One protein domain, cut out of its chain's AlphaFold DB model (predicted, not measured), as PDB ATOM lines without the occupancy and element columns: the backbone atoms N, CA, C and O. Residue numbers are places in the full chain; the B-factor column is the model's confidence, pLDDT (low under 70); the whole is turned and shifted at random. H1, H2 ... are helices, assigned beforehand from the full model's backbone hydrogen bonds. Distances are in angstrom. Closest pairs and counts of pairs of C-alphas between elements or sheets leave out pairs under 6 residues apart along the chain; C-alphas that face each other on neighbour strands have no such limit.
ATOM      1  N   LEU A 159     257.226 255.615 174.082       90.75
ATOM      2  CA  LEU A 159     257.558 255.693 172.667       90.75
ATOM      3  C   LEU A 159     258.305 254.441 172.203       90.75
ATOM      4  O   LEU A 159     257.847 253.762 171.289       90.75
ATOM      5  N   GLU A 160     259.393 254.095 172.894       91.88
ATOM      6  CA  GLU A 160     260.172 252.878 172.628       91.88
ATOM      7  C   GLU A 160     259.297 251.623 172.731       91.88
ATOM      8  O   GLU A 160     259.408 250.710 171.911       91.88
ATOM      9  N   LYS A 161     258.379 251.599 173.705       92.94
ATOM     10  CA  LYS A 161     257.450 250.487 173.910       92.94
ATOM     11  C   LYS A 161     256.494 250.319 172.730       92.94
ATOM     12  O   LYS A 161     256.361 249.214 172.209       92.94
ATOM     13  N   ILE A 162     255.868 251.403 172.274       92.31
ATOM     14  CA  ILE A 162     254.963 251.386 171.115       92.31
ATOM     15  C   ILE A 162     255.716 251.017 169.841       92.31
ATOM     16  O   ILE A 162     255.208 250.221 169.058       92.31
ATOM     17  N   GLU A 163     256.935 251.519 169.640       92.38
ATOM     18  CA  GLU A 163     257.751 251.130 168.486       92.38
ATOM     19  C   GLU A 163     258.134 249.647 168.512       92.38
ATOM     20  O   GLU A 163     258.099 248.983 167.473       92.38
ATOM     21  N   ARG A 164     258.441 249.099 169.695       93.62
ATOM     22  CA  ARG A 164     258.693 247.666 169.853       93.62
ATOM     23  C   ARG A 164     257.444 246.844 169.542       93.62
ATOM     24  O   ARG A 164     257.537 245.882 168.787       93.62
ATOM     25  N   MET A 165     256.284 247.228 170.077       94.62
ATOM     26  CA  MET A 165     255.019 246.535 169.805       94.62
ATOM     27  C   MET A 165     254.600 246.645 168.336       94.62
ATOM     28  O   MET A 165     254.123 245.666 167.775       94.62
ATOM     29  N   TYR A 166     254.838 247.790 167.692       94.12
ATOM     30  CA  TYR A 166     254.633 247.978 166.256       94.12
ATOM     31  C   TYR A 166     255.451 246.971 165.437       94.12
ATOM     32  O   TYR A 166     254.903 246.303 164.564       94.12
ATOM     33  N   ALA A 167     256.743 246.808 165.745       94.19
ATOM     34  CA  ALA A 167     257.600 245.854 165.039       94.19
ATOM     35  C   ALA A 167     257.110 244.403 165.199       94.19
ATOM     36  O   ALA A 167     257.070 243.657 164.223       94.19
ATOM     37  N   LEU A 168     256.685 244.022 166.408       95.69
ATOM     38  CA  LEU A 168     256.132 242.691 166.676       95.69
ATOM     39  C   LEU A 168     254.784 242.464 165.975       95.69
ATOM     40  O   LEU A 168     254.536 241.376 165.465       95.69
ATOM     41  N   ALA A 169     253.926 243.486 165.907       96.31
ATOM     42  CA  ALA A 169     252.653 243.412 165.194       96.31
ATOM     43  C   ALA A 169     252.850 243.221 163.682       96.31
ATOM     44  O   ALA A 169     252.150 242.410 163.081       96.31
ATOM     45  N   LEU A 170     253.834 243.901 163.080       95.38
ATOM     46  CA  LEU A 170     254.195 243.685 161.674       95.38
ATOM     47  C   LEU A 170     254.680 242.259 161.414       95.38
ATOM     48  O   LEU A 170     254.280 241.646 160.428       95.38
ATOM     49  N   GLU A 171     255.515 241.715 162.299       95.56
ATOM     50  CA  GLU A 171     255.958 240.324 162.176       95.56
ATOM     51  C   GLU A 171     254.775 239.347 162.285       95.56
ATOM     52  O   GLU A 171     254.698 238.348 161.572       95.56
ATOM     53  N   ALA A 172     253.806 239.675 163.143       95.81
ATOM     54  CA  ALA A 172     252.615 238.878 163.390       95.81
ATOM     55  C   ALA A 172     251.490 239.061 162.359       95.81
ATOM     56  O   ALA A 172     250.484 238.362 162.488       95.81
ATOM     57  N   ALA A 173     251.638 239.948 161.366       95.38
ATOM     58  CA  ALA A 173     250.572 240.419 160.472       95.38
ATOM     59  C   ALA A 173     249.705 239.302 159.866       95.38
ATOM     60  O   ALA A 173     248.484 239.405 159.838       95.38
ATOM     61  N   ASN A 174     250.340 238.214 159.425       92.94
ATOM     62  CA  ASN A 174     249.676 237.063 158.799       92.94
ATOM     63  C   ASN A 174     249.638 235.826 159.713       92.94
ATOM     64  O   ASN A 174     249.551 234.694 159.239       92.94
ATOM     65  N   SER A 175     249.765 236.024 161.025       94.19
ATOM     66  CA  SER A 175     249.825 234.953 162.018       94.19
ATOM     67  C   SER A 175     248.584 234.953 162.921       94.19
ATOM     68  O   SER A 175     248.005 236.010 163.178       94.19
ATOM     69  N   PRO A 176     248.217 233.802 163.518       93.69
ATOM     70  CA  PRO A 176     247.137 233.738 164.507       93.69
ATOM     71  C   PRO A 176     247.467 234.468 165.822       93.69
ATOM     72  O   PRO A 176     246.631 234.506 166.722       93.69
ATOM     73  N   TYR A 177     248.675 235.023 165.963       94.31
ATOM     74  CA  TYR A 177     249.144 235.694 167.175       94.31
ATOM     75  C   TYR A 177     249.013 237.219 167.118       94.31
ATOM     76  O   TYR A 177     249.263 237.875 168.130       94.31
ATOM     77  N   LEU A 178     248.576 237.790 165.987       96.50
ATOM     78  CA  LEU A 178     248.288 239.224 165.870       96.50
ATOM     79  C   LEU A 178     247.359 239.755 166.985       96.50
ATOM     80  O   LEU A 178     247.685 240.803 167.545       96.50
ATOM     81  N   PRO A 179     246.289 239.043 167.408       95.38
ATOM     82  CA  PRO A 179     245.412 239.521 168.482       95.38
ATOM     83  C   PRO A 179     246.120 239.760 169.825       95.38
ATOM     84  O   PRO A 179     245.701 240.607 170.609       95.38
ATOM     85  N   ILE A 180     247.220 239.052 170.106       93.50
ATOM     86  CA  ILE A 180     248.011 239.276 171.328       93.50
ATOM     87  C   ILE A 180     248.664 240.663 171.283       93.50
ATOM     88  O   ILE A 180     248.665 241.385 172.282       93.50
ATOM     89  N   MET A 181     249.191 241.042 170.115       95.81
ATOM     90  CA  MET A 181     249.794 242.356 169.906       95.81
ATOM     91  C   MET A 181     248.746 243.463 169.855       95.81
ATOM     92  O   MET A 181     248.989 244.531 170.413       95.81
ATOM     93  N   ASP A 182     247.581 243.198 169.260       96.81
ATOM     94  CA  ASP A 182     246.448 244.125 169.268       96.81
ATOM     95  C   ASP A 182     246.036 244.496 170.700       96.81
ATOM     96  O   ASP A 182     245.995 245.674 171.047       96.81
ATOM     97  N   GLY A 183     245.853 243.508 171.583       94.56
ATOM     98  CA  GLY A 183     245.510 243.767 172.986       94.56
ATOM     99  C   GLY A 183     246.564 244.596 173.741       94.56
ATOM    100  O   GLY A 183     246.219 245.498 174.506       94.56
ATOM    101  N   LEU A 184     247.859 244.347 173.509       94.69
ATOM    102  CA  LEU A 184     248.946 245.121 174.132       94.69
ATOM    103  C   LEU A 184     249.039 246.559 173.595       94.69
ATOM    104  O   LEU A 184     249.268 247.504 174.362       94.69
ATOM    105  N   LEU A 185     248.840 246.737 172.286       95.69
ATOM    106  CA  LEU A 185     248.753 248.054 171.660       95.69
ATOM    107  C   LEU A 185     247.542 248.823 172.194       95.69
ATOM    108  O   LEU A 185     247.697 249.976 172.591       95.69
ATOM    109  N   ALA A 186     246.379 248.182 172.305       95.69
ATOM    110  CA  ALA A 186     245.165 248.763 172.867       95.69
ATOM    111  C   ALA A 186     245.370 249.270 174.306       95.69
ATOM    112  O   ALA A 186     245.036 250.415 174.624       95.69
ATOM    113  N   GLU A 187     245.990 248.454 175.165       95.12
ATOM    114  CA  GLU A 187     246.336 248.812 176.548       95.12
ATOM    115  C   GLU A 187     247.299 250.006 176.655       95.12
ATOM    116  O   GLU A 187     247.289 250.735 177.654       95.12
ATOM    117  N   SER A 188     248.118 250.220 175.626       93.81
ATOM    118  CA  SER A 188     249.091 251.311 175.567       93.81
ATOM    119  C   SER A 188     248.482 252.584 174.986       93.81
ATOM    120  O   SER A 188     248.624 253.659 175.561       93.81
ATOM    121  N   VAL A 189     247.750 252.476 173.876       92.81
ATOM    122  CA  VAL A 189     247.149 253.611 173.158       92.81
ATOM    123  C   VAL A 189     246.059 254.296 173.983       92.81
ATOM    124  O   VAL A 189     245.859 255.499 173.830       92.81
ATOM    125  N   ILE A 190     245.389 253.586 174.895       92.00
ATOM    126  CA  ILE A 190     244.394 254.191 175.796       92.00
ATOM    127  C   ILE A 190     245.012 255.104 176.876       92.00
ATOM    128  O   ILE A 190     244.291 255.876 177.500       92.00
ATOM    129  N   SER A 191     246.326 255.031 177.130       91.00
ATOM    130  CA  SER A 191     247.012 255.899 178.102       91.00
ATOM    131  C   SER A 191     247.143 257.329 177.574       91.00
ATOM    132  O   SER A 191     247.740 257.558 176.523       91.00
ATOM    133  N   ASP A 192     246.687 258.304 178.362       89.00
ATOM    134  CA  ASP A 192     246.875 259.723 178.053       89.00
ATOM    135  C   ASP A 192     248.363 260.112 177.996       89.00
ATOM    136  O   ASP A 192     248.770 260.837 177.085       89.00
ATOM    137  N   LEU A 193     249.195 259.568 178.893       89.25
ATOM    138  CA  LEU A 193     250.639 259.829 178.917       89.25
ATOM    139  C   LEU A 193     251.368 259.184 177.724       89.25
ATOM    140  O   LEU A 193     252.293 259.772 177.151       89.25
ATOM    141  N   ALA A 194     250.940 257.991 177.301       90.44
ATOM    142  CA  ALA A 194     251.450 257.386 176.076       90.44
ATOM    143  C   ALA A 194     251.093 258.254 174.868       90.44
ATOM    144  O   ALA A 194     251.969 258.589 174.072       90.44
ATOM    145  N   GLN A 195     249.836 258.695 174.773       90.94
ATOM    146  CA  GLN A 195     249.386 259.600 173.718       90.94
ATOM    147  C   GLN A 195     250.198 260.898 173.688       90.94
ATOM    148  O   GLN A 195     250.601 261.332 172.615       90.94
ATOM    149  N   GLU A 196     250.474 261.526 174.830       88.62
ATOM    150  CA  GLU A 196     251.382 262.686 174.912       88.62
ATOM    151  C   GLU A 196     252.769 262.400 174.343       88.62
ATOM    152  O   GLU A 196     253.326 263.243 173.637       88.62
ATOM    153  N   SER A 197     253.280 261.189 174.556       88.00
ATOM    154  CA  SER A 197     254.584 260.779 174.040       88.00
ATOM    155  C   SER A 197     254.599 260.662 172.511       88.00
ATOM    156  O   SER A 197     255.524 261.159 171.876       88.00
ATOM    157  N   PHE A 198     253.590 260.027 171.898       86.31
ATOM    158  CA  PHE A 198     253.614 259.738 170.454       86.31
ATOM    159  C   PHE A 198     252.840 260.719 169.578       86.31
ATOM    160  O   PHE A 198     252.968 260.635 168.363       86.31
ATOM    161  N   PHE A 199     252.051 261.633 170.134       85.19
ATOM    162  CA  PHE A 199     251.477 262.748 169.379       85.19
ATOM    163  C   PHE A 199     252.267 264.052 169.590       85.19
ATOM    164  O   PHE A 199     252.174 264.951 168.752       85.19
ATOM    165  N   GLY A 200     253.068 264.156 170.654       78.88
ATOM    166  CA  GLY A 200     253.829 265.357 170.996       78.88
ATOM    167  C   GLY A 200     253.005 266.391 171.769       78.88
ATOM    168  O   GLY A 200     251.902 266.117 172.239       78.88
ATOM    169  N   ARG A 201     253.559 267.601 171.923       70.50
ATOM    170  CA  ARG A 201     252.936 268.690 172.689       70.50
ATOM    171  C   ARG A 201     251.693 269.221 171.964       70.50
ATOM    172  O   ARG A 201     251.789 269.626 170.811       70.50
ATOM    173  N   ARG A 202     250.556 269.267 172.664       74.44
ATOM    174  CA  ARG A 202     249.314 269.908 172.198       74.44
ATOM    175  C   ARG A 202     249.077 271.206 172.950       74.44
ATOM    176  O   ARG A 202     249.536 271.344 174.085       74.44
ATOM    177  N   MET A 203     248.358 272.129 172.321       70.56
ATOM    178  CA  MET A 203     248.020 273.411 172.936       70.56
ATOM    179  C   MET A 203     246.662 273.350 173.629       70.56
ATOM    180  O   MET A 203     246.510 273.913 174.711       70.56
ATOM    181  N   VAL A 204     245.702 272.638 173.032       89.06
ATOM    182  CA  VAL A 204     244.337 272.493 173.554       89.06
ATOM    183  C   VAL A 204     243.832 271.052 173.439       89.06
ATOM    184  O   VAL A 204     244.413 270.219 172.742       89.06
ATOM    185  N   LEU A 205     242.741 270.737 174.142       92.06
ATOM    186  CA  LEU A 205     242.120 269.411 174.112       92.06
ATOM    187  C   LEU A 205     241.530 269.077 172.730       92.06
ATOM    188  O   LEU A 205     241.528 267.909 172.341       92.06
ATOM    189  N   GLU A 206     241.079 270.087 171.979       92.69
ATOM    190  CA  GLU A 206     240.597 269.956 170.599       92.69
ATOM    191  C   GLU A 206     241.626 269.235 169.724       92.69
ATOM    192  O   GLU A 206     241.274 268.257 169.075       92.69
ATOM    193  N   ASP A 207     242.904 269.632 169.798       89.69
ATOM    194  CA  ASP A 207     243.992 269.027 169.018       89.69
ATOM    195  C   ASP A 207     244.119 267.524 169.301       89.69
ATOM    196  O   ASP A 207     244.324 266.720 168.396       89.69
ATOM    197  N   LYS A 208     243.973 267.127 170.573       90.69
ATOM    198  CA  LYS A 208     244.065 265.725 170.995       90.69
ATOM    199  C   LYS A 208     242.884 264.904 170.478       90.69
ATOM    200  O   LYS A 208     243.081 263.779 170.023       90.69
ATOM    201  N   ILE A 209     241.667 265.443 170.559       93.62
ATOM    202  CA  ILE A 209     240.467 264.773 170.040       93.62
ATOM    203  C   ILE A 209     240.566 264.636 168.516       93.62
ATOM    204  O   ILE A 209     240.295 263.564 167.977       93.62
ATOM    205  N   ASP A 210     241.002 265.697 167.843       92.12
ATOM    206  CA  ASP A 210     241.206 265.750 166.399       92.12
ATOM    207  C   ASP A 210     242.226 264.695 165.937       92.12
ATOM    208  O   ASP A 210     241.924 263.892 165.054       92.12
ATOM    209  N   ASP A 211     243.380 264.620 166.601       91.75
ATOM    210  CA  ASP A 211     244.420 263.616 166.358       91.75
ATOM    211  C   ASP A 211     243.901 262.171 166.522       91.75
ATOM    212  O   ASP A 211     244.178 261.306 165.687       91.75
ATOM    213  N   LEU A 212     243.126 261.894 167.580       93.88
ATOM    214  CA  LEU A 212     242.531 260.570 167.815       93.88
ATOM    215  C   LEU A 212     241.510 260.202 166.728       93.88
ATOM    216  O   LEU A 212     241.517 259.073 166.234       93.88
ATOM    217  N   ILE A 213     240.656 261.152 166.329       94.69
ATOM    218  CA  ILE A 213     239.700 260.962 165.230       94.69
ATOM    219  C   ILE A 213     240.449 260.694 163.919       94.69
ATOM    220  O   ILE A 213     240.040 259.826 163.151       94.69
ATOM    221  N   ASP A 214     241.545 261.403 163.662       92.75
ATOM    222  CA  ASP A 214     242.339 261.243 162.445       92.75
ATOM    223  C   ASP A 214     243.087 259.912 162.373       92.75
ATOM    224  O   ASP A 214     243.196 259.330 161.288       92.75
ATOM    225  N   ILE A 215     243.583 259.398 163.504       93.50
ATOM    226  CA  ILE A 215     244.114 258.034 163.552       93.50
ATOM    227  C   ILE A 215     242.992 257.038 163.256       93.50
ATOM    228  O   ILE A 215     243.155 256.217 162.356       93.50
ATOM    229  N   TYR A 216     241.842 257.154 163.931       93.56
ATOM    230  CA  TYR A 216     240.713 256.237 163.734       93.56
ATOM    231  C   TYR A 216     240.224 256.214 162.277       93.56
ATOM    232  O   TYR A 216     239.899 255.165 161.733       93.56
ATOM    233  N   LYS A 217     240.163 257.375 161.620       93.00
ATOM    234  CA  LYS A 217     239.693 257.494 160.231       93.00
ATOM    235  C   LYS A 217     240.758 257.182 159.181       93.00
ATOM    236  O   LYS A 217     240.444 257.190 157.994       93.00
ATOM    237  N   GLY A 218     242.015 256.982 159.577       91.88
ATOM    238  CA  GLY A 218     243.116 256.838 158.626       91.88
ATOM    239  C   GLY A 218     243.459 258.132 157.864       91.88
ATOM    240  O   GLY A 218     244.083 258.063 156.803       91.88
ATOM    241  N   THR A 219     243.110 259.304 158.406       91.00
ATOM    242  CA  THR A 219     243.365 260.643 157.822       91.00
ATOM    243  C   THR A 219     244.490 261.426 158.506       91.00
ATOM    244  O   THR A 219     244.874 262.498 158.047       91.00
ATOM    245  N   TYR A 220     245.062 260.906 159.591       88.38
ATOM    246  CA  TYR A 220     246.297 261.425 160.185       88.38
ATOM    247  C   TYR A 220     247.463 261.499 159.165       88.38
ATOM    248  O   TYR A 220     247.654 260.567 158.387       88.38
ATOM    249  N   PRO A 221     248.285 262.559 159.165       73.69
ATOM    250  CA  PRO A 221     248.112 263.790 159.919       73.69
ATOM    251  C   PRO A 221     247.279 264.825 159.153       73.69
ATOM    252  O   PRO A 221     247.677 265.265 158.079       73.69
ATOM    253  N   THR A 222     246.188 265.303 159.755       67.62
ATOM    254  CA  THR A 222     245.502 266.535 159.325       67.62
ATOM    255  C   THR A 222     245.636 267.585 160.434       67.62
ATOM    256  O   THR A 222     244.659 268.051 161.016       67.62
ATOM    257  N   ARG A 223     246.882 267.907 160.810       68.81
ATOM    258  CA  ARG A 223     247.159 268.805 161.942       68.81
ATOM    259  C   ARG A 223     247.056 270.269 161.547       68.81
ATOM    260  O   ARG A 223     247.576 270.674 160.512       68.81
ATOM    261  N   ARG A 224     246.447 271.071 162.427       62.62
ATOM    262  CA  ARG A 224     246.411 272.536 162.301       62.62
ATOM    263  C   ARG A 224     247.766 273.170 162.624       62.62
ATOM    264  O   ARG A 224     248.122 274.161 162.001       62.62
ATOM    265  N   MET A 225     248.509 272.603 163.582       60.31
ATOM    266  CA  MET A 225     249.788 273.127 164.076       60.31
ATOM    267  C   MET A 225     250.763 271.995 164.437       60.31
ATOM    268  O   MET A 225     250.352 270.958 164.957       60.31
ATOM    269  N   GLY A 226     252.062 272.237 164.230       67.69
ATOM    270  CA  GLY A 226     253.153 271.346 164.640       67.69
ATOM    271  C   GLY A 226     253.388 270.145 163.717       67.69
ATOM    272  O   GLY A 226     252.495 269.686 163.004       67.69
ATOM    273  N   GLU A 227     254.614 269.618 163.736       72.94
ATOM    274  CA  GLU A 227     254.945 268.442 162.937       72.94
ATOM    275  C   GLU A 227     254.339 267.163 163.541       72.94
ATOM    276  O   GLU A 227     254.391 266.951 164.760       72.94
ATOM    277  N   PRO A 228     253.752 266.279 162.718       79.38
ATOM    278  CA  PRO A 228     253.223 265.015 163.195       79.38
ATOM    279  C   PRO A 228     254.350 264.057 163.562       79.38
ATOM    280  O   PRO A 228     255.208 263.744 162.735       79.38
ATOM    281  N   HIS A 229     254.298 263.536 164.783       85.06
ATOM    282  CA  HIS A 229     255.319 262.637 165.303       85.06
ATOM    283  C   HIS A 229     255.388 261.324 164.497       85.06
ATOM    284  O   HIS A 229     254.357 260.752 164.121       85.06
ATOM    285  N   ALA A 230     256.602 260.820 164.253       87.88
ATOM    286  CA  ALA A 230     256.841 259.646 163.407       87.88
ATOM    287  C   ALA A 230     256.108 258.388 163.907       87.88
ATOM    288  O   ALA A 230     255.500 257.668 163.120       87.88
ATOM    289  N   THR A 231     256.103 258.150 165.219       89.56
ATOM    290  CA  THR A 231     255.428 256.993 165.833       89.56
ATOM    291  C   THR A 231     253.909 257.006 165.644       89.56
ATOM    292  O   THR A 231     253.345 255.957 165.356       89.56
ATOM    293  N   ALA A 232     253.242 258.166 165.700       90.31
ATOM    294  CA  ALA A 232     251.815 258.253 165.368       90.31
ATOM    295  C   ALA A 232     251.541 257.916 163.893       90.31
ATOM    296  O   ALA A 232     250.562 257.237 163.593       90.31
ATOM    297  N   LYS A 233     252.423 258.334 162.968       90.81
ATOM    298  CA  LYS A 233     252.317 257.950 161.547       90.81
ATOM    299  C   LYS A 233     252.476 256.438 161.368       90.81
ATOM    300  O   LYS A 233     251.688 255.832 160.653       90.81
ATOM    301  N   LYS A 234     253.453 255.827 162.053       91.56
ATOM    302  CA  LYS A 234     253.636 254.364 162.066       91.56
ATOM    303  C   LYS A 234     252.396 253.654 162.612       91.56
ATOM    304  O   LYS A 234     251.922 252.724 161.977       91.56
ATOM    305  N   LEU A 235     251.841 254.113 163.737       92.62
ATOM    306  CA  LEU A 235     250.621 253.545 164.321       92.62
ATOM    307  C   LEU A 235     249.438 253.633 163.353       92.62
ATOM    308  O   LEU A 235     248.720 252.658 163.174       92.62
ATOM    309  N   GLN A 236     249.253 254.775 162.692       93.25
ATOM    310  CA  GLN A 236     248.204 254.909 161.690       93.25
ATOM    311  C   GLN A 236     248.411 253.950 160.511       93.25
ATOM    312  O   GLN A 236     247.459 253.311 160.073       93.25
ATOM    313  N   GLN A 237     249.639 253.850 159.998       92.94
ATOM    314  CA  GLN A 237     249.960 252.921 158.920       92.94
ATOM    315  C   GLN A 237     249.661 251.477 159.344       92.94
ATOM    316  O   GLN A 237     249.003 250.752 158.610       92.94
ATOM    317  N   LEU A 238     250.023 251.103 160.576       94.81
ATOM    318  CA  LEU A 238     249.706 249.792 161.143       94.81
ATOM    319  C   LEU A 238     248.199 249.505 161.137       94.81
ATOM    320  O   LEU A 238     247.791 248.423 160.740       94.81
ATOM    321  N   LEU A 239     247.378 250.477 161.548       95.19
ATOM    322  CA  LEU A 239     245.914 250.349 161.596       95.19
ATOM    323  C   LEU A 239     245.259 250.309 160.206       95.19
ATOM    324  O   LEU A 239     244.126 249.857 160.083       95.19
ATOM    325  N   LYS A 240     245.944 250.806 159.169       93.88
ATOM    326  CA  LYS A 240     245.512 250.660 157.771       93.88
ATOM    327  C   LYS A 240     245.852 249.282 157.218       93.88
ATOM    328  O   LYS A 240     245.069 248.735 156.448       93.88
ATOM    329  N   ASP A 241     247.019 248.769 157.589       94.31
ATOM    330  CA  ASP A 241     247.570 247.543 157.018       94.31
ATOM    331  C   ASP A 241     247.049 246.281 157.718       94.31
ATOM    332  O   ASP A 241     246.964 245.229 157.085       94.31
ATOM    333  N   LEU A 242     246.706 246.370 159.008       96.12
ATOM    334  CA  LEU A 242     246.352 245.232 159.862       96.12
ATOM    335  C   LEU A 242     244.967 245.391 160.506       96.12
ATOM    336  O   LEU A 242     244.566 246.491 160.886       96.12
ATOM    337  N   ASP A 243     244.270 244.268 160.710       95.75
ATOM    338  CA  ASP A 243     243.020 244.224 161.479       95.75
ATOM    339  C   ASP A 243     243.320 244.218 162.987       95.75
ATOM    340  O   ASP A 243     243.721 243.201 163.557       95.75
ATOM    341  N   LEU A 244     243.171 245.387 163.619       96.88
ATOM    342  CA  LEU A 244     243.470 245.641 165.035       96.88
ATOM    343  C   LEU A 244     242.230 246.190 165.778       96.88
ATOM    344  O   LEU A 244     242.190 247.371 166.165       96.88
ATOM    345  N   PRO A 245     241.164 245.383 165.931       95.69
ATOM    346  CA  PRO A 245     239.889 245.830 166.486       95.69
ATOM    347  C   PRO A 245     239.963 246.280 167.955       95.69
ATOM    348  O   PRO A 245     239.223 247.195 168.343       95.69
ATOM    349  N   GLU A 246     240.828 245.692 168.789       94.94
ATOM    350  CA  GLU A 246     240.997 246.116 170.186       94.94
ATOM    351  C   GLU A 246     241.659 247.497 170.259       94.94
ATOM    352  O   GLU A 246     241.187 248.370 170.993       94.94
ATOM    353  N   THR A 247     242.683 247.743 169.439       96.62
ATOM    354  CA  THR A 247     243.356 249.046 169.346       96.62
ATOM    355  C   THR A 247     242.403 250.121 168.826       96.62
ATOM    356  O   THR A 247     242.328 251.213 169.396       96.62
ATOM    357  N   MET A 248     241.599 249.810 167.805       95.56
ATOM    358  CA  MET A 248     240.556 250.718 167.307       95.56
ATOM    359  C   MET A 248     239.513 251.046 168.383       95.56
ATOM    360  O   MET A 248     239.127 252.206 168.551       95.56
ATOM    361  N   THR A 249     239.109 250.046 169.170       94.06
ATOM    362  CA  THR A 249     238.194 250.229 170.307       94.06
ATOM    363  C   THR A 249     238.816 251.101 171.405       94.06
ATOM    364  O   THR A 249     238.127 251.938 171.995       94.06
ATOM    365  N   ALA A 250     240.116 250.956 171.675       94.25
ATOM    366  CA  ALA A 250     240.840 251.781 172.641       94.25
ATOM    367  C   ALA A 250     240.913 253.256 172.211       94.25
ATOM    368  O   ALA A 250     240.692 254.144 173.038       94.25
ATOM    369  N   ILE A 251     241.144 253.529 170.920       95.69
ATOM    370  CA  ILE A 251     241.121 254.891 170.362       95.69
ATOM    371  C   ILE A 251     239.727 255.507 170.522       95.69
ATOM    372  O   ILE A 251     239.596 256.613 171.047       95.69
ATOM    373  N   GLU A 252     238.678 254.778 170.137       94.94
ATOM    374  CA  GLU A 252     237.289 255.230 170.288       94.94
ATOM    375  C   GLU A 252     236.929 255.499 171.755       94.94
ATOM    376  O   GLU A 252     236.339 256.529 172.084       94.94
ATOM    377  N   THR A 253     237.356 254.618 172.661       92.75
ATOM    378  CA  THR A 253     237.175 254.802 174.106       92.75
ATOM    379  C   THR A 253     237.884 256.063 174.597       92.75
ATOM    380  O   THR A 253     237.303 256.818 175.380       92.75
ATOM    381  N   SER A 254     239.098 256.338 174.116       93.75
ATOM    382  CA  SER A 254     239.824 257.552 174.481       93.75
ATOM    383  C   SER A 254     239.106 258.816 173.999       93.75
ATOM    384  O   SER A 254     238.950 259.753 174.782       93.75
ATOM    385  N   ILE A 255     238.558 258.823 172.775       95.12
ATOM    386  CA  ILE A 255     237.728 259.932 172.267       95.12
ATOM    387  C   ILE A 255     236.561 260.202 173.228       95.12
ATOM    388  O   ILE A 255     236.359 261.337 173.661       95.12
ATOM    389  N   ILE A 256     235.827 259.159 173.628       94.31
ATOM    390  CA  ILE A 256     234.698 259.285 174.562       94.31
ATOM    391  C   ILE A 256     235.157 259.838 175.921       94.31
ATOM    392  O   ILE A 256     234.486 260.700 176.489       94.31
ATOM    393  N   GLN A 257     236.297 259.378 176.447       92.06
ATOM    394  CA  GLN A 257     236.855 259.867 177.713       92.06
ATOM    395  C   GLN A 257     237.228 261.353 177.640       92.06
ATOM    396  O   GLN A 257     236.897 262.109 178.557       92.06
ATOM    397  N   GLN A 258     237.846 261.796 176.540       93.25
ATOM    398  CA  GLN A 258     238.178 263.208 176.341       93.25
ATOM    399  C   GLN A 258     236.909 264.075 176.274       93.25
ATOM    400  O   GLN A 258     236.846 265.119 176.930       93.25
ATOM    401  N   LEU A 259     235.860 263.617 175.576       94.81
ATOM    402  CA  LEU A 259     234.560 264.303 175.525       94.81
ATOM    403  C   LEU A 259     233.911 264.424 176.911       94.81
ATOM    404  O   LEU A 259     233.387 265.487 177.259       94.81
ATOM    405  N   ALA A 260     233.976 263.353 177.705       92.81
ATOM    406  CA  ALA A 260     233.411 263.275 179.051       92.81
ATOM    407  C   ALA A 260     234.151 264.132 180.091       92.81
ATOM    408  O   ALA A 260     233.579 264.442 181.144       92.81
ATOM    409  N   SER A 261     235.408 264.503 179.818       91.88
ATOM    410  CA  SER A 261     236.235 265.303 180.720       91.88
ATOM    411  C   SER A 261     235.601 266.664 181.048       91.88
ATOM    412  O   SER A 261     234.656 267.119 180.400       91.88
ATOM    413  N   ARG A 262     236.106 267.341 182.084       91.06
ATOM    414  CA  ARG A 262     235.685 268.716 182.423       91.06
ATOM    415  C   ARG A 262     236.605 269.788 181.845       91.06
ATOM    416  O   ARG A 262     236.288 270.966 181.966       91.06
ATOM    417  N   ASN A 263     237.710 269.387 181.223       92.06
ATOM    418  CA  ASN A 263     238.635 270.317 180.595       92.06
ATOM    419  C   ASN A 263     237.938 270.992 179.405       92.06
ATOM    420  O   ASN A 263     237.186 270.310 178.694       92.06
ATOM    421  N   PRO A 264     238.148 272.301 179.189       93.75
ATOM    422  CA  PRO A 264     237.680 272.965 177.981       93.75
ATOM    423  C   PRO A 264     238.242 272.275 176.737       93.75
ATOM    424  O   PRO A 264     239.405 271.870 176.736       93.75
ATOM    425  N   ILE A 265     237.424 272.126 175.695       95.31
ATOM    426  CA  ILE A 265     237.874 271.609 174.399       95.31
ATOM    427  C   ILE A 265     238.867 272.596 173.786       95.31
ATOM    428  O   ILE A 265     239.967 272.194 173.412       95.31
ATOM    429  N   ALA A 266     238.520 273.880 173.743       94.38
ATOM    430  CA  ALA A 266     239.398 274.913 173.197       94.38
ATOM    431  C   ALA A 266     239.698 276.032 174.199       94.38
ATOM    432  O   ALA A 266     240.845 276.454 174.326       94.38
ATOM    433  N   SER A 267     238.684 276.533 174.909       93.44
ATOM    434  CA  SER A 267     238.814 277.700 175.788       93.44
ATOM    435  C   SER A 267     237.681 277.739 176.811       93.44
ATOM    436  O   SER A 267     236.651 277.110 176.618       93.44
ATOM    437  N   SER A 268     237.836 278.498 177.895       90.50
ATOM    438  CA  SER A 268     236.724 278.809 178.803       90.50
ATOM    439  C   SER A 268     235.761 279.869 178.245       90.50
ATOM    440  O   SER A 268     234.706 280.099 178.831       90.50
ATOM    441  N   GLU A 269     236.103 280.523 177.129       93.62
ATOM    442  CA  GLU A 269     235.233 281.498 176.465       93.62
ATOM    443  C   GLU A 269     234.067 280.800 175.746       93.62
ATOM    444  O   GLU A 269     234.272 279.853 174.985       93.62
ATOM    445  N   LEU A 270     232.844 281.289 175.986       93.81
ATOM    446  CA  LEU A 270     231.588 280.653 175.575       93.81
ATOM    447  C   LEU A 270     231.550 280.304 174.082       93.81
ATOM    448  O   LEU A 270     231.284 279.158 173.725       93.81
ATOM    449  N   MET A 271     231.789 281.279 173.202       94.44
ATOM    450  CA  MET A 271     231.650 281.059 171.762       94.44
ATOM    451  C   MET A 271     232.744 280.161 171.204       94.44
ATOM    452  O   MET A 271     232.468 279.320 170.346       94.44
ATOM    453  N   THR A 272     233.971 280.327 171.685       95.50
ATOM    454  CA  THR A 272     235.118 279.507 171.301       95.50
ATOM    455  C   THR A 272     234.872 278.052 171.692       95.50
ATOM    456  O   THR A 272     235.003 277.167 170.846       95.50
ATOM    457  N   GLU A 273     234.418 277.793 172.920       95.94
ATOM    458  CA  GLU A 273     234.112 276.439 173.390       95.94
ATOM    459  C   GLU A 273     232.922 275.813 172.650       95.94
ATOM    460  O   GLU A 273     232.986 274.646 172.256       95.94
ATOM    461  N   LEU A 274     231.840 276.566 172.413       96.94
ATOM    462  CA  LEU A 274     230.676 276.066 171.671       96.94
ATOM    463  C   LEU A 274     231.037 275.695 170.231       96.94
ATOM    464  O   LEU A 274     230.651 274.624 169.757       96.94
ATOM    465  N   ARG A 275     231.807 276.546 169.541       96.69
ATOM    466  CA  ARG A 275     232.273 276.277 168.172       96.69
ATOM    467  C   ARG A 275     233.206 275.073 168.124       96.69
ATOM    468  O   ARG A 275     233.030 274.234 167.245       96.69
ATOM    469  N   ALA A 276     234.139 274.954 169.067       96.06
ATOM    470  CA  ALA A 276     235.034 273.804 169.144       96.06
ATOM    471  C   ALA A 276     234.253 272.506 169.411       96.06
ATOM    472  O   ALA A 276     234.419 271.516 168.701       96.06
ATOM    473  N   THR A 277     233.305 272.531 170.352       97.00
ATOM    474  CA  THR A 277     232.429 271.383 170.640       97.00
ATOM    475  C   THR A 277     231.584 270.995 169.418       97.00
ATOM    476  O   THR A 277     231.444 269.813 169.103       97.00
ATOM    477  N   HIS A 278     231.046 271.977 168.690       96.62
ATOM    478  CA  HIS A 278     230.293 271.751 167.454       96.62
ATOM    479  C   HIS A 278     231.169 271.189 166.322       96.62
ATOM    480  O   HIS A 278     230.749 270.279 165.604       96.62
ATOM    481  N   SER A 279     232.396 271.692 166.181       95.94
ATOM    482  CA  SER A 279     233.385 271.197 165.218       95.94
ATOM    483  C   SER A 279     233.700 269.720 165.470       95.94
ATOM    484  O   SER A 279     233.581 268.889 164.565       95.94
ATOM    485  N   VAL A 280     233.977 269.366 166.731       96.00
ATOM    486  CA  VAL A 280     234.197 267.978 167.154       96.00
ATOM    487  C   VAL A 280     232.983 267.106 166.827       96.00
ATOM    488  O   VAL A 280     233.152 266.038 166.242       96.00
ATOM    489  N   LEU A 281     231.755 267.562 167.102       96.06
ATOM    490  CA  LEU A 281     230.534 266.837 166.721       96.06
ATOM    491  C   LEU A 281     230.477 266.536 165.213       96.06
ATOM    492  O   LEU A 281     230.121 265.423 164.821       96.06
ATOM    493  N   GLY A 282     230.842 267.502 164.367       94.81
ATOM    494  CA  GLY A 282     230.949 267.298 162.921       94.81
ATOM    495  C   GLY A 282     231.982 266.227 162.564       94.81
ATOM    496  O   GLY A 282     231.712 265.346 161.748       94.81
ATOM    497  N   ARG A 283     233.138 266.247 163.234       94.75
ATOM    498  CA  ARG A 283     234.225 265.281 163.027       94.75
ATOM    499  C   ARG A 283     233.932 263.880 163.556       94.75
ATOM    500  O   ARG A 283     234.478 262.928 163.006       94.75
ATOM    501  N   LEU A 284     233.061 263.707 164.547       95.81
ATOM    502  CA  LEU A 284     232.661 262.378 165.035       95.81
ATOM    503  C   LEU A 284     231.855 261.573 164.003       95.81
ATOM    504  O   LEU A 284     231.715 260.360 164.150       95.81
ATOM    505  N   ARG A 285     231.326 262.217 162.953       93.25
ATOM    506  CA  ARG A 285     230.657 261.523 161.847       93.25
ATOM    507  C   ARG A 285     231.678 260.755 161.015       93.25
ATOM    508  O   ARG A 285     232.644 261.332 160.511       93.25
ATOM    509  N   HIS A 286     231.462 259.457 160.861       90.50
ATOM    510  CA  HIS A 286     232.307 258.593 160.053       90.50
ATOM    511  C   HIS A 286     231.446 257.550 159.344       90.50
ATOM    512  O   HIS A 286     230.846 256.696 159.999       90.50
ATOM    513  N   ASN A 287     231.396 257.621 158.012       87.50
ATOM    514  CA  ASN A 287     230.441 256.868 157.194       87.50
ATOM    515  C   ASN A 287     229.008 257.107 157.719       87.50
ATOM    516  O   ASN A 287     228.676 258.231 158.095       87.50
ATOM    517  N   ASP A 288     228.194 256.057 157.823       88.00
ATOM    518  CA  ASP A 288     226.817 256.129 158.330       88.00
ATOM    519  C   ASP A 288     226.708 256.027 159.866       88.00
ATOM    520  O   ASP A 288     225.624 255.799 160.407       88.00
ATOM    521  N   ARG A 289     227.820 256.182 160.602       90.69
ATOM    522  CA  ARG A 289     227.845 256.088 162.073       90.69
ATOM    523  C   ARG A 289     228.497 257.291 162.754       90.69
ATOM    524  O   ARG A 289     229.247 258.067 162.162       90.69
ATOM    525  N   ILE A 290     228.213 257.422 164.049       92.94
ATOM    526  CA  ILE A 290     228.876 258.358 164.964       92.94
ATOM    527  C   ILE A 290     229.887 257.576 165.799       92.94
ATOM    528  O   ILE A 290     229.508 256.592 166.438       92.94
ATOM    529  N   LEU A 291     231.146 258.019 165.822       93.06
ATOM    530  CA  LEU A 291     232.171 257.461 166.709       93.06
ATOM    531  C   LEU A 291     231.741 257.613 168.175       93.06
ATOM    532  O   LEU A 291     231.344 258.696 168.603       93.06
ATOM    533  N   GLY A 292     231.772 256.520 168.937       88.75
ATOM    534  CA  GLY A 292     231.277 256.435 170.311       88.75
ATOM    535  C   GLY A 292     229.751 256.408 170.457       88.75
ATOM    536  O   GLY A 292     229.232 256.383 171.579       88.75
ATOM    537  N   GLY A 293     229.017 256.404 169.340       92.06
ATOM    538  CA  GLY A 293     227.566 256.255 169.291       92.06
ATOM    539  C   GLY A 293     226.808 257.249 170.173       92.06
ATOM    540  O   GLY A 293     227.140 258.432 170.263       92.06
ATOM    541  N   ARG A 294     225.758 256.760 170.845       91.81
ATOM    542  CA  ARG A 294     224.879 257.584 171.692       91.81
ATOM    543  C   ARG A 294     225.629 258.258 172.845       91.81
ATOM    544  O   ARG A 294     225.358 259.416 173.134       91.81
ATOM    545  N   ARG A 295     226.602 257.570 173.454       91.19
ATOM    546  CA  ARG A 295     227.381 258.103 174.586       91.19
ATOM    547  C   ARG A 295     228.147 259.364 174.192       91.19
ATOM    548  O   ARG A 295     228.148 260.329 174.948       91.19
ATOM    549  N   ALA A 296     228.757 259.382 173.006       94.25
ATOM    550  CA  ALA A 296     229.447 260.569 172.508       94.25
ATOM    551  C   ALA A 296     228.484 261.758 172.352       94.25
ATOM    552  O   ALA A 296     228.782 262.856 172.823       94.25
ATOM    553  N   LEU A 297     227.296 261.528 171.778       95.62
ATOM    554  CA  LEU A 297     226.264 262.562 171.637       95.62
ATOM    555  C   LEU A 297     225.768 263.084 172.994       95.62
ATOM    556  O   LEU A 297     225.605 264.289 173.155       95.62
ATOM    557  N   GLU A 298     225.578 262.206 173.981       95.25
ATOM    558  CA  GLU A 298     225.197 262.599 175.344       95.25
ATOM    559  C   GLU A 298     226.266 263.462 176.025       95.25
ATOM    560  O   GLU A 298     225.928 264.407 176.739       95.25
ATOM    561  N   PHE A 299     227.556 263.165 175.828       95.94
ATOM    562  CA  PHE A 299     228.630 263.994 176.379       95.94
ATOM    563  C   PHE A 299     228.718 265.361 175.698       95.94
ATOM    564  O   PHE A 299     228.911 266.356 176.396       95.94
ATOM    565  N   ILE A 300     228.515 265.429 174.378       96.69
ATOM    566  CA  ILE A 300     228.414 266.698 173.641       96.69
ATOM    567  C   ILE A 300     227.236 267.531 174.161       96.69
ATOM    568  O   ILE A 300     227.418 268.700 174.499       96.69
ATOM    569  N   ASP A 301     226.053 266.924 174.291       96.69
ATOM    570  CA  ASP A 301     224.848 267.587 174.798       96.69
ATOM    571  C   ASP A 301     225.050 268.118 176.226       96.69
ATOM    572  O   ASP A 301     224.844 269.302 176.494       96.69
ATOM    573  N   LYS A 302     225.569 267.280 177.136       95.62
ATOM    574  CA  LYS A 302     225.878 267.679 178.520       95.62
ATOM    575  C   LYS A 302     226.937 268.776 178.594       95.62
ATOM    576  O   LYS A 302     226.857 269.623 179.480       95.62
ATOM    577  N   ARG A 303     227.947 268.759 177.716       94.81
ATOM    578  CA  ARG A 303     228.983 269.799 177.671       94.81
ATOM    579  C   ARG A 303     228.387 271.138 177.255       94.81
ATOM    580  O   ARG A 303     228.582 272.112 177.973       94.81
ATOM    581  N   MET A 304     227.623 271.172 176.163       95.69
ATOM    582  CA  MET A 304     226.949 272.393 175.720       95.69
ATOM    583  C   MET A 304     225.936 272.887 176.760       95.69
ATOM    584  O   MET A 304     225.913 274.074 177.060       95.69
ATOM    585  N   GLY A 305     225.183 271.992 177.402       95.62
ATOM    586  CA  GLY A 305     224.212 272.366 178.436       95.62
ATOM    587  C   GLY A 305     224.822 273.041 179.669       95.62
ATOM    588  O   GLY A 305     224.184 273.897 180.273       95.62
ATOM    589  N   ARG A 306     226.081 272.737 180.022       94.44
ATOM    590  CA  ARG A 306     226.805 273.451 181.098       94.44
ATOM    591  C   ARG A 306     227.143 274.897 180.732       94.44
ATOM    592  O   ARG A 306     227.326 275.710 181.628       94.44
ATOM    593  N   LEU A 307     227.264 275.192 179.439       93.75
ATOM    594  CA  LEU A 307     227.586 276.521 178.913       93.75
ATOM    595  C   LEU A 307     226.321 277.335 178.617       93.75
ATOM    596  O   LEU A 307     226.326 278.558 178.699       93.75
TER     597      LEU A 307
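Overview. This is residues 159 to 307 of the 500 residues of an uncharacterized protein of Elstera litoralis (UniProt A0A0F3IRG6). Seven helices make an elongated bundle of two rows that face each other and run opposite ways: H2, H6 and H8 in one row, H1, H5, H4 and H7 in the other. H6 and H4 form the middle, the helical hairpin of H1 and H2 makes one end, that of H7 and H8 the other, and short H3 stands crosswise to H1 and H5. The printed part has 149 residues with eight named helices, H1 to H8 in order, and no named strand; its class is all helix. It is compact, with a radius of gyration of the C-alphas of 15.6 A, and spans 50 by 31 by 22 A.

Along the chain. The longest helix, H6, holds residues 245 to 260, 22.5 A from first to last C-alpha, and begins at C-alpha 245 at (239.889, 245.830, 166.486). H4 is residues 205 to 216, 16.8 A, and H2 is residues 178 to 189, 16.2 A. H8, residues 293 to 307, is 22.4 A long and ends at C-alpha 307 at (227.586, 276.521, 178.913). H7 is residues 270 to 283, 20.0 A. H1, residues 159 to 171, is 18.7 A long and begins at C-alpha 159 at (257.558, 255.693, 172.667). H5 is residues 230 to 241, 16.5 A, and H3 is residues 192 to 199, 10.3 A.

Arrangement. H6 touches H4 at a shallow tilt of 20 degrees, opposite ways; their closest C-alphas, of Ile 255 and Ile 209, are 6.0 A apart. With residues 245 to 251 alone it touches H2, the same way at 18 degrees, closest at Thr 247 and Ala 186, C-alphas 4.0 A apart. Residues 256 to 260 of H6 touch residues 295 to 300 of H8, closest at Ala 260 and Phe 299, C-alphas 5.5 A apart. H7 and H8 form a hairpin at 9 degrees, closest at Leu 274 and Met 304, C-alphas 6.6 A apart. H7 touches H4, the same way at 3 degrees, with the C-alphas of Ala 276 and Glu 206 closest at 6.9 A. H1 and H2 form a hairpin at 18 degrees, closest at Ala 169 and Met 181, C-alphas 5.6 A apart. H5 touches H1 at a shallow tilt of 26 degrees, the C-alphas of Thr 231 and Glu 163 closest at 6.8 A, and H4 at 37 degrees, only just steep, the C-alphas of Gln 236 and Ile 215 closest at 5.5 A. H3 is about perpendicular to H5, at 87 degrees, and touches it, closest at Phe 198 and Ala 232, C-alphas 5.6 A apart. H1 and H8 are apart. Every O i to N i+4 pair is within hydrogen-bond range in H1 to H7, and 10 of 11 in H8.

Size, cuts and confidence. The C-alphas farthest apart, of Ser 175 and Leu 270, are 51.0 A apart. The printed part has no cut. The link from H4 to H5, residues 217 to 229, is long. The mean pLDDT of the printed part is 91.5; residues 222 to 226 are under 70.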